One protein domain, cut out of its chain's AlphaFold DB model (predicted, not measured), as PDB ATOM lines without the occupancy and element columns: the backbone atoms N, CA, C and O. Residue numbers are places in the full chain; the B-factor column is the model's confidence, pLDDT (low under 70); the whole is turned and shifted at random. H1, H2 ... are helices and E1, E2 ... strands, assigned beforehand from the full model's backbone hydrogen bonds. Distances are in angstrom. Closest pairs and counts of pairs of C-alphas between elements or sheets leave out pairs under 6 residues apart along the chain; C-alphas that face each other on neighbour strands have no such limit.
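AT A GLANCE: This is residues 45 to 51 and 70 to 122 of the 122 residues of the protein "Hypothetical protein" of Ditylum brightwellii (UniProt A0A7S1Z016). A small three-stranded sheet has the one helix, H1, over one face, and a two-stranded hairpin, E4 and E5, sits next to its edge strand E2 with its turn reaching away. The printed part has 60 residues, with one named helix and five named strands, in the order E1, E2, H1, E3, E4, E5. The sheets, E2 - E1 - E3 and E4 - E5, are antiparallel. The class is mixed, with under half of the residues in named elements; the whole is compact, with a radius of gyration of the C-alphas of 11.8 A and spans of 32 by 27 by 18 A.

IN THESE COORDINATES: E1, residues 45 to 48, begins at C-alpha 45 (42.206, -13.149, 17.298) and is 9.8 A long. E2 is residues 72 to 76, 12.5 A; E3 is residues 93 to 95, 6.8 A. H1 is residues 79 to 86, 10.5 A. E4 is residues 107 to 110, 8.9 A; E5, residues 118 to 121, 10.2 A, ends at C-alpha 121 (37.431, -16.386, 15.305).

HOW THE PARTS SIT: Inner strand E1 pairs with E2 through N 46 and O 74, 2.8 A, and with E3 through N 47 and O 94, 2.8 A. H1 is on this sheet at a height of 8.8 A, only just over E1, with 3 of its C-alphas falling on it, and slantwise at 45 degrees on the local plane. Every O i to N i+4 pair in H1 is within hydrogen-bond range. E2, H1 and E3 form a split strand-helix-strand unit, two strands running the same way with E1 between them, and its crossover is right-handed. In the hairpin E4 and E5, N 110 and O 118 are 2.7 A apart. The closest C-alphas of E2 and E5 are those of Cys 75 and Trp 119, 5.7 A. H1 is apart from E4 and E5.

THE WHOLE: The C-alphas farthest apart, Asp 99 and Arg 114, are 34.1 A apart. Residues 52 to 69 are not printed, and C-alphas 51 and 70 are 11.2 A apart across the cut. The link E3 to E4 is long, with 11 residues. The mean pLDDT of the printed part is 74.6; 19 residues are under 70, among them residues 98 to 105.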
ATOM      1  N   CYS A  45      42.392 -13.299  18.736       84.69
ATOM      2  CA  CYS A  45      42.206 -13.149  17.298       84.69
ATOM      3  C   CYS A  45      43.198 -12.130  16.735       84.69
ATOM      4  O   CYS A  45      43.291 -11.002  17.216       84.69
ATOM      5  N   TYR A  46      43.889 -12.503  15.663       83.81
ATOM      6  CA  TYR A  46      44.814 -11.647  14.931       83.81
ATOM      7  C   TYR A  46      44.387 -11.533  13.473       83.81
ATOM      8  O   TYR A  46      44.140 -12.534  12.805       83.81
ATOM      9  N   ILE A  47      44.345 -10.312  12.952       84.06
ATOM     10  CA  ILE A  47      44.201 -10.036  11.527       84.06
ATOM     11  C   ILE A  47      45.577 -10.093  10.882       84.06
ATOM     12  O   ILE A  47      46.490  -9.359  11.264       84.06
ATOM     13  N   VAL A  48      45.699 -10.940   9.868       82.44
ATOM     14  CA  VAL A  48      46.828 -10.966   8.950       82.44
ATOM     15  C   VAL A  48      46.485 -10.075   7.759       82.44
ATOM     16  O   VAL A  48      45.611 -10.395   6.946       82.44
ATOM     17  N   GLU A  49      47.183  -8.947   7.649       77.25
ATOM     18  CA  GLU A  49      47.166  -8.096   6.461       77.25
ATOM     19  C   GLU A  49      47.945  -8.804   5.346       77.25
ATOM     20  O   GLU A  49      49.146  -8.576   5.153       77.25
ATOM     21  N   THR A  50      47.273  -9.708   4.629       66.12
ATOM     22  CA  THR A  50      47.832 -10.296   3.410       66.12
ATOM     23  C   THR A  50      48.130  -9.146   2.446       66.12
ATOM     24  O   THR A  50      47.242  -8.326   2.189       66.12
ATOM     25  N   PRO A  51      49.374  -9.011   1.950       56.56
ATOM     26  CA  PRO A  51      49.653  -8.012   0.935       56.56
ATOM     27  C   PRO A  51      48.767  -8.329  -0.277       56.56
ATOM     28  O   PRO A  51      48.625  -9.514  -0.594       56.56
ATOM     29  N   LYS A  70      39.320 -10.777   1.926       56.72
ATOM     30  CA  LYS A  70      38.946 -10.509   3.303       56.72
ATOM     31  C   LYS A  70      40.198 -10.720   4.157       56.72
ATOM     32  O   LYS A  70      40.895 -11.713   3.922       56.72
ATOM     33  N   PRO A  71      40.479  -9.822   5.118       64.25
ATOM     34  CA  PRO A  71      41.588 -10.012   6.040       64.25
ATOM     35  C   PRO A  71      41.486 -11.407   6.658       64.25
ATOM     36  O   PRO A  71      40.410 -11.821   7.099       64.25
ATOM     37  N   VAL A  72      42.587 -12.155   6.632       75.38
ATOM     38  CA  VAL A  72      42.616 -13.497   7.213       75.38
ATOM     39  C   VAL A  72      42.708 -13.321   8.722       75.38
ATOM     40  O   VAL A  72      43.696 -12.783   9.211       75.38
ATOM     41  N   VAL A  73      41.678 -13.745   9.452       78.56
ATOM     42  CA  VAL A  73      41.663 -13.695  10.920       78.56
ATOM     43  C   VAL A  73      42.067 -15.063  11.466       78.56
ATOM     44  O   VAL A  73      41.527 -16.083  11.033       78.56
ATOM     45  N   VAL A  74      43.027 -15.096  12.387       82.31
ATOM     46  CA  VAL A  74      43.574 -16.321  12.979       82.31
ATOM     47  C   VAL A  74      43.560 -16.258  14.501       82.31
ATOM     48  O   VAL A  74      43.911 -15.239  15.084       82.31
ATOM     49  N   CYS A  75      43.198 -17.372  15.134       85.94
ATOM     50  CA  CYS A  75      43.372 -17.583  16.565       85.94
ATOM     51  C   CYS A  75      44.740 -18.190  16.840       85.94
ATOM     52  O   CYS A  75      45.040 -19.278  16.343       85.94
ATOM     53  N   THR A  76      45.556 -17.522  17.646       83.75
ATOM     54  CA  THR A  76      46.829 -18.093  18.094       83.75
ATOM     55  C   THR A  76      47.186 -17.571  19.487       83.75
ATOM     56  O   THR A  76      47.016 -16.378  19.727       83.75
ATOM     57  N   PRO A  77      47.654 -18.437  20.409       82.56
ATOM     58  CA  PRO A  77      48.237 -17.982  21.674       82.56
ATOM     59  C   PRO A  77      49.566 -17.244  21.441       82.56
ATOM     60  O   PRO A  77      49.864 -16.274  22.126       82.56
ATOM     61  N   ASP A  78      50.311 -17.641  20.403       85.00
ATOM     62  CA  ASP A  78      51.598 -17.062  20.027       85.00
ATOM     63  C   ASP A  78      51.530 -16.462  18.615       85.00
ATOM     64  O   ASP A  78      51.711 -17.176  17.615       85.00
ATOM     65  N   PRO A  79      51.273 -15.152  18.466       84.69
ATOM     66  CA  PRO A  79      51.294 -14.506  17.155       84.69
ATOM     67  C   PRO A  79      52.697 -14.490  16.540       84.69
ATOM     68  O   PRO A  79      52.834 -14.621  15.326       84.69
ATOM     69  N   GLU A  80      53.751 -14.378  17.352       85.69
ATOM     70  CA  GLU A  80      55.136 -14.345  16.868       85.69
ATOM     71  C   GLU A  80      55.596 -15.706  16.328       85.69
ATOM     72  O   GLU A  80      56.204 -15.769  15.255       85.69
ATOM     73  N   GLU A  81      55.278 -16.801  17.031       85.31
ATOM     74  CA  GLU A  81      55.584 -18.157  16.562       85.31
ATOM     75  C   GLU A  81      54.788 -18.487  15.297       85.31
ATOM     76  O   GLU A  81      55.356 -18.989  14.322       85.31
ATOM     77  N   TYR A  82      53.496 -18.136  15.268       85.19
ATOM     78  CA  TYR A  82      52.663 -18.303  14.081       85.19
ATOM     79  C   TYR A  82      53.218 -17.521  12.884       85.19
ATOM     80  O   TYR A  82      53.322 -18.072  11.782       85.19
ATOM     81  N   ALA A  83      53.616 -16.262  13.090       85.81
ATOM     82  CA  ALA A  83      54.216 -15.429  12.054       85.81
ATOM     83  C   ALA A  83      55.498 -16.067  11.506       85.81
ATOM     84  O   ALA A  83      55.654 -16.221  10.294       85.81
ATOM     85  N   TRP A  84      56.387 -16.510  12.398       85.06
ATOM     86  CA  TRP A  84      57.635 -17.168  12.025       85.06
ATOM     87  C   TRP A  84      57.402 -18.471  11.249       85.06
ATOM     88  O   TRP A  84      58.040 -18.685  10.217       85.06
ATOM     89  N   PHE A  85      56.468 -19.313  11.702       84.44
ATOM     90  CA  PHE A  85      56.149 -20.588  11.057       84.44
ATOM     91  C   PHE A  85      55.583 -20.400   9.644       84.44
ATOM     92  O   PHE A  85      55.927 -21.153   8.732       84.44
ATOM     93  N   ASN A  86      54.748 -19.376   9.452       83.12
ATOM     94  CA  ASN A  86      54.100 -19.085   8.173       83.12
ATOM     95  C   ASN A  86      54.896 -18.112   7.284       83.12
ATOM     96  O   ASN A  86      54.483 -17.842   6.157       83.12
ATOM     97  N   GLY A  87      56.033 -17.589   7.755       83.44
ATOM     98  CA  GLY A  87      56.830 -16.599   7.024       83.44
ATOM     99  C   GLY A  87      56.139 -15.239   6.868       83.44
ATOM    100  O   GLY A  87      56.418 -14.521   5.909       83.44
ATOM    101  N   ILE A  88      55.232 -14.903   7.786       83.19
ATOM    102  CA  ILE A  88      54.512 -13.628   7.840       83.19
ATOM    103  C   ILE A  88      55.366 -12.630   8.636       83.19
ATOM    104  O   ILE A  88      55.997 -12.991   9.629       83.19
ATOM    105  N   ASP A  89      55.407 -11.365   8.214       84.12
ATOM    106  CA  ASP A  89      56.043 -10.318   9.016       84.12
ATOM    107  C   ASP A  89      55.143  -9.995  10.217       84.12
ATOM    108  O   ASP A  89      53.951  -9.742  10.056       84.12
ATOM    109  N   THR A  90      55.697  -9.966  11.430       82.19
ATOM    110  CA  THR A  90      54.916  -9.707  12.653       82.19
ATOM    111  C   THR A  90      54.181  -8.366  12.620       82.19
ATOM    112  O   THR A  90      53.157  -8.223  13.275       82.19
ATOM    113  N   ARG A  91      54.627  -7.389  11.814       84.12
ATOM    114  CA  ARG A  91      53.933  -6.099  11.633       84.12
ATOM    115  C   ARG A  91      52.650  -6.209  10.807       84.12
ATOM    116  O   ARG A  91      51.848  -5.278  10.831       84.12
ATOM    117  N   GLN A  92      52.490  -7.297  10.055       81.75
ATOM    118  CA  GLN A  92      51.273  -7.616   9.305       81.75
ATOM    119  C   GLN A  92      50.246  -8.352  10.167       81.75
ATOM    120  O   GLN A  92      49.107  -8.493   9.734       81.75
ATOM    121  N   MET A  93      50.631  -8.818  11.360       81.12
ATOM    122  CA  MET A  93      49.712  -9.388  12.338       81.12
ATOM    123  C   MET A  93      49.307  -8.312  13.336       81.12
ATOM    124  O   MET A  93      50.140  -7.770  14.060       81.12
ATOM    125  N   LYS A  94      48.017  -7.992  13.367       82.75
ATOM    126  CA  LYS A  94      47.448  -7.037  14.319       82.75
ATOM    127  C   LYS A  94      46.408  -7.742  15.173       82.75
ATOM    128  O   LYS A  94      45.613  -8.489  14.605       82.75
ATOM    129  N   PRO A  95      46.393  -7.531  16.496       80.94
ATOM    130  CA  PRO A  95      45.301  -8.032  17.315       80.94
ATOM    131  C   PRO A  95      43.985  -7.423  16.821       80.94
ATOM    132  O   PRO A  95      43.945  -6.257  16.415       80.94
ATOM    133  N   VAL A  96      42.925  -8.226  16.817       76.94
ATOM    134  CA  VAL A  96      41.565  -7.735  16.593       76.94
ATOM    135  C   VAL A  96      41.175  -6.920  17.819       76.94
ATOM    136  O   VAL A  96      40.992  -7.469  18.900       76.94
ATOM    137  N   GLU A  97      41.079  -5.603  17.660       73.19
ATOM    138  CA  GLU A  97      40.496  -4.728  18.680       73.19
ATOM    139  C   GLU A  97      38.969  -4.687  18.500       73.19
ATOM    140  O   GLU A  97      38.485  -4.758  17.369       73.19
ATOM    141  N   ASP A  98      38.206  -4.518  19.589       60.72
ATOM    142  CA  ASP A  98      36.731  -4.437  19.574       60.72
ATOM    143  C   ASP A  98      36.173  -3.359  18.617       60.72
ATOM    144  O   ASP A  98      35.010  -3.406  18.215       60.72
ATOM    145  N   ASP A  99      36.998  -2.373  18.256       57.62
ATOM    146  CA  ASP A  99      36.667  -1.267  17.354       57.62
ATOM    147  C   ASP A  99      36.962  -1.561  15.866       57.62
ATOM    148  O   ASP A  99      36.698  -0.715  15.004       57.62
ATOM    149  N   MET A 100      37.526  -2.729  15.530       62.69
ATOM    150  CA  MET A 100      37.732  -3.131  14.137       62.69
ATOM    151  C   MET A 100      36.429  -3.647  13.514       62.69
ATOM    152  O   MET A 100      35.651  -4.355  14.146       62.69
ATOM    153  N   GLU A 101      36.194  -3.314  12.238       57.50
ATOM    154  CA  GLU A 101      35.063  -3.811  11.434       57.50
ATOM    155  C   GLU A 101      35.285  -5.286  11.043       57.50
ATOM    156  O   GLU A 101      35.348  -5.658   9.873       57.50
ATOM    157  N   THR A 102      35.482  -6.137  12.044       60.41
ATOM    158  CA  THR A 102      35.573  -7.581  11.902       60.41
ATOM    159  C   THR A 102      34.567  -8.198  12.855       60.41
ATOM    160  O   THR A 102      34.725  -8.086  14.065       60.41
ATOM    161  N   ASP A 103      33.555  -8.889  12.325       61.34
ATOM    162  CA  ASP A 103      32.568  -9.646  13.111       61.34
ATOM    163  C   ASP A 103      33.179 -10.837  13.889       61.34
ATOM    164  O   ASP A 103      32.439 -11.706  14.320       61.34
ATOM    165  N   ALA A 104      34.509 -10.932  14.000       65.88
ATOM    166  CA  ALA A 104      35.245 -12.094  14.486       65.88
ATOM    167  C   ALA A 104      36.160 -11.689  15.657       65.88
ATOM    168  O   ALA A 104      37.373 -11.557  15.493       65.88
ATOM    169  N   THR A 105      35.549 -11.417  16.810       66.81
ATOM    170  CA  THR A 105      36.206 -10.846  18.000       66.81
ATOM    171  C   THR A 105      36.588 -11.896  19.038       66.81
ATOM    172  O   THR A 105      37.404 -11.612  19.908       66.81
ATOM    173  N   GLU A 106      36.009 -13.101  18.978       73.19
ATOM    174  CA  GLU A 106      36.239 -14.138  19.989       73.19
ATOM    175  C   GLU A 106      36.796 -15.426  19.378       73.19
ATOM    176  O   GLU A 106      36.229 -15.987  18.438       73.19
ATOM    177  N   CYS A 107      37.887 -15.936  19.954       79.00
ATOM    178  CA  CYS A 107      38.403 -17.260  19.634       79.00
ATOM    179  C   CYS A 107      37.580 -18.338  20.326       79.00
ATOM    180  O   CYS A 107      37.660 -18.524  21.540       79.00
ATOM    181  N   VAL A 108      36.823 -19.099  19.540       78.69
ATOM    182  CA  VAL A 108      36.060 -20.244  20.037       78.69
ATOM    183  C   VAL A 108      36.699 -21.551  19.594       78.69
ATOM    184  O   VAL A 108      37.198 -21.678  18.474       78.69
ATOM    185  N   GLU A 109      36.650 -22.558  20.464       75.44
ATOM    186  CA  GLU A 109      37.051 -23.913  20.098       75.44
ATOM    187  C   GLU A 109      36.043 -24.483  19.084       75.44
ATOM    188  O   GLU A 109      34.879 -24.770  19.385       75.44
ATOM    189  N   GLY A 110      36.496 -24.612  17.845       70.44
ATOM    190  CA  GLY A 110      35.826 -25.292  16.755       70.44
ATOM    191  C   GLY A 110      35.844 -26.808  16.944       70.44
ATOM    192  O   GLY A 110      36.751 -27.413  17.523       70.44
ATOM    193  N   SER A 111      34.803 -27.466  16.435       59.59
ATOM    194  CA  SER A 111      34.704 -28.924  16.485       59.59
ATOM    195  C   SER A 111      35.646 -29.559  15.470       59.59
ATOM    196  O   SER A 111      35.271 -29.768  14.317       59.59
ATOM    197  N   SER A 112      36.847 -29.930  15.907       61.03
ATOM    198  CA  SER A 112      37.778 -30.644  15.042       61.03
ATOM    199  C   SER A 112      37.564 -32.166  15.096       61.03
ATOM    200  O   SER A 112      37.709 -32.787  16.156       61.03
ATOM    201  N   PRO A 113      37.291 -32.841  13.962       57.38
ATOM    202  CA  PRO A 113      37.114 -34.296  13.917       57.38
ATOM    203  C   PRO A 113      38.418 -35.075  14.167       57.38
ATOM    204  O   PRO A 113      38.397 -36.302  14.253       57.38
ATOM    205  N   ARG A 114      39.561 -34.381  14.258       70.56
ATOM    206  CA  ARG A 114      40.901 -34.968  14.423       70.56
ATOM    207  C   ARG A 114      41.360 -35.024  15.884       70.56
ATOM    208  O   ARG A 114      42.428 -35.569  16.151       70.56
ATOM    209  N   GLY A 115      40.548 -34.518  16.818       56.97
ATOM    210  CA  GLY A 115      40.832 -34.534  18.257       56.97
ATOM    211  C   GLY A 115      41.856 -33.493  18.717       56.97
ATOM    212  O   GLY A 115      42.252 -33.517  19.877       56.97
ATOM    213  N   THR A 116      42.297 -32.603  17.826       66.62
ATOM    214  CA  THR A 116      43.082 -31.408  18.161       66.62
ATOM    215  C   THR A 116      42.121 -30.226  18.151       66.62
ATOM    216  O   THR A 116      41.433 -30.089  17.151       66.62
ATOM    217  N   PRO A 117      42.011 -29.411  19.209       63.22
ATOM    218  CA  PRO A 117      41.137 -28.243  19.166       63.22
ATOM    219  C   PRO A 117      41.573 -27.316  18.024       63.22
ATOM    220  O   PRO A 117      42.746 -26.959  17.926       63.22
ATOM    221  N   GLU A 118      40.646 -26.990  17.125       69.38
ATOM    222  CA  GLU A 118      40.853 -25.981  16.083       69.38
ATOM    223  C   GLU A 118      40.180 -24.706  16.576       69.38
ATOM    224  O   GLU A 118      39.002 -24.744  16.901       69.38
ATOM    225  N   TRP A 119      40.913 -23.603  16.686       75.25
ATOM    226  CA  TRP A 119      40.362 -22.338  17.171       75.25
ATOM    227  C   TRP A 119      39.918 -21.484  15.989       75.25
ATOM    228  O   TRP A 119      40.677 -21.290  15.040       75.25
ATOM    229  N   GLU A 120      38.688 -20.984  16.046       73.31
ATOM    230  CA  GLU A 120      38.095 -20.150  15.002       73.31
ATOM    231  C   GLU A 120      37.653 -18.812  15.604       73.31
ATOM    232  O   GLU A 120      37.019 -18.795  16.659       73.31
ATOM    233  N   CYS A 121      37.953 -17.701  14.928       77.62
ATOM    234  CA  CYS A 121      37.431 -16.386  15.305       77.62
ATOM    235  C   CYS A 121      35.955 -16.271  14.893       77.62
ATOM    236  O   CYS A 121      35.621 -16.524  13.729       77.62
ATOM    237  N   LYS A 122      35.080 -15.904  15.833       70.81
ATOM    238  CA  LYS A 122      33.628 -15.752  15.651       70.81
ATOM    239  C   LYS A 122      33.069 -14.440  16.170       70.81
ATOM    240  O   LYS A 122      33.761 -13.758  16.963       70.81
TER     241      LYS A 122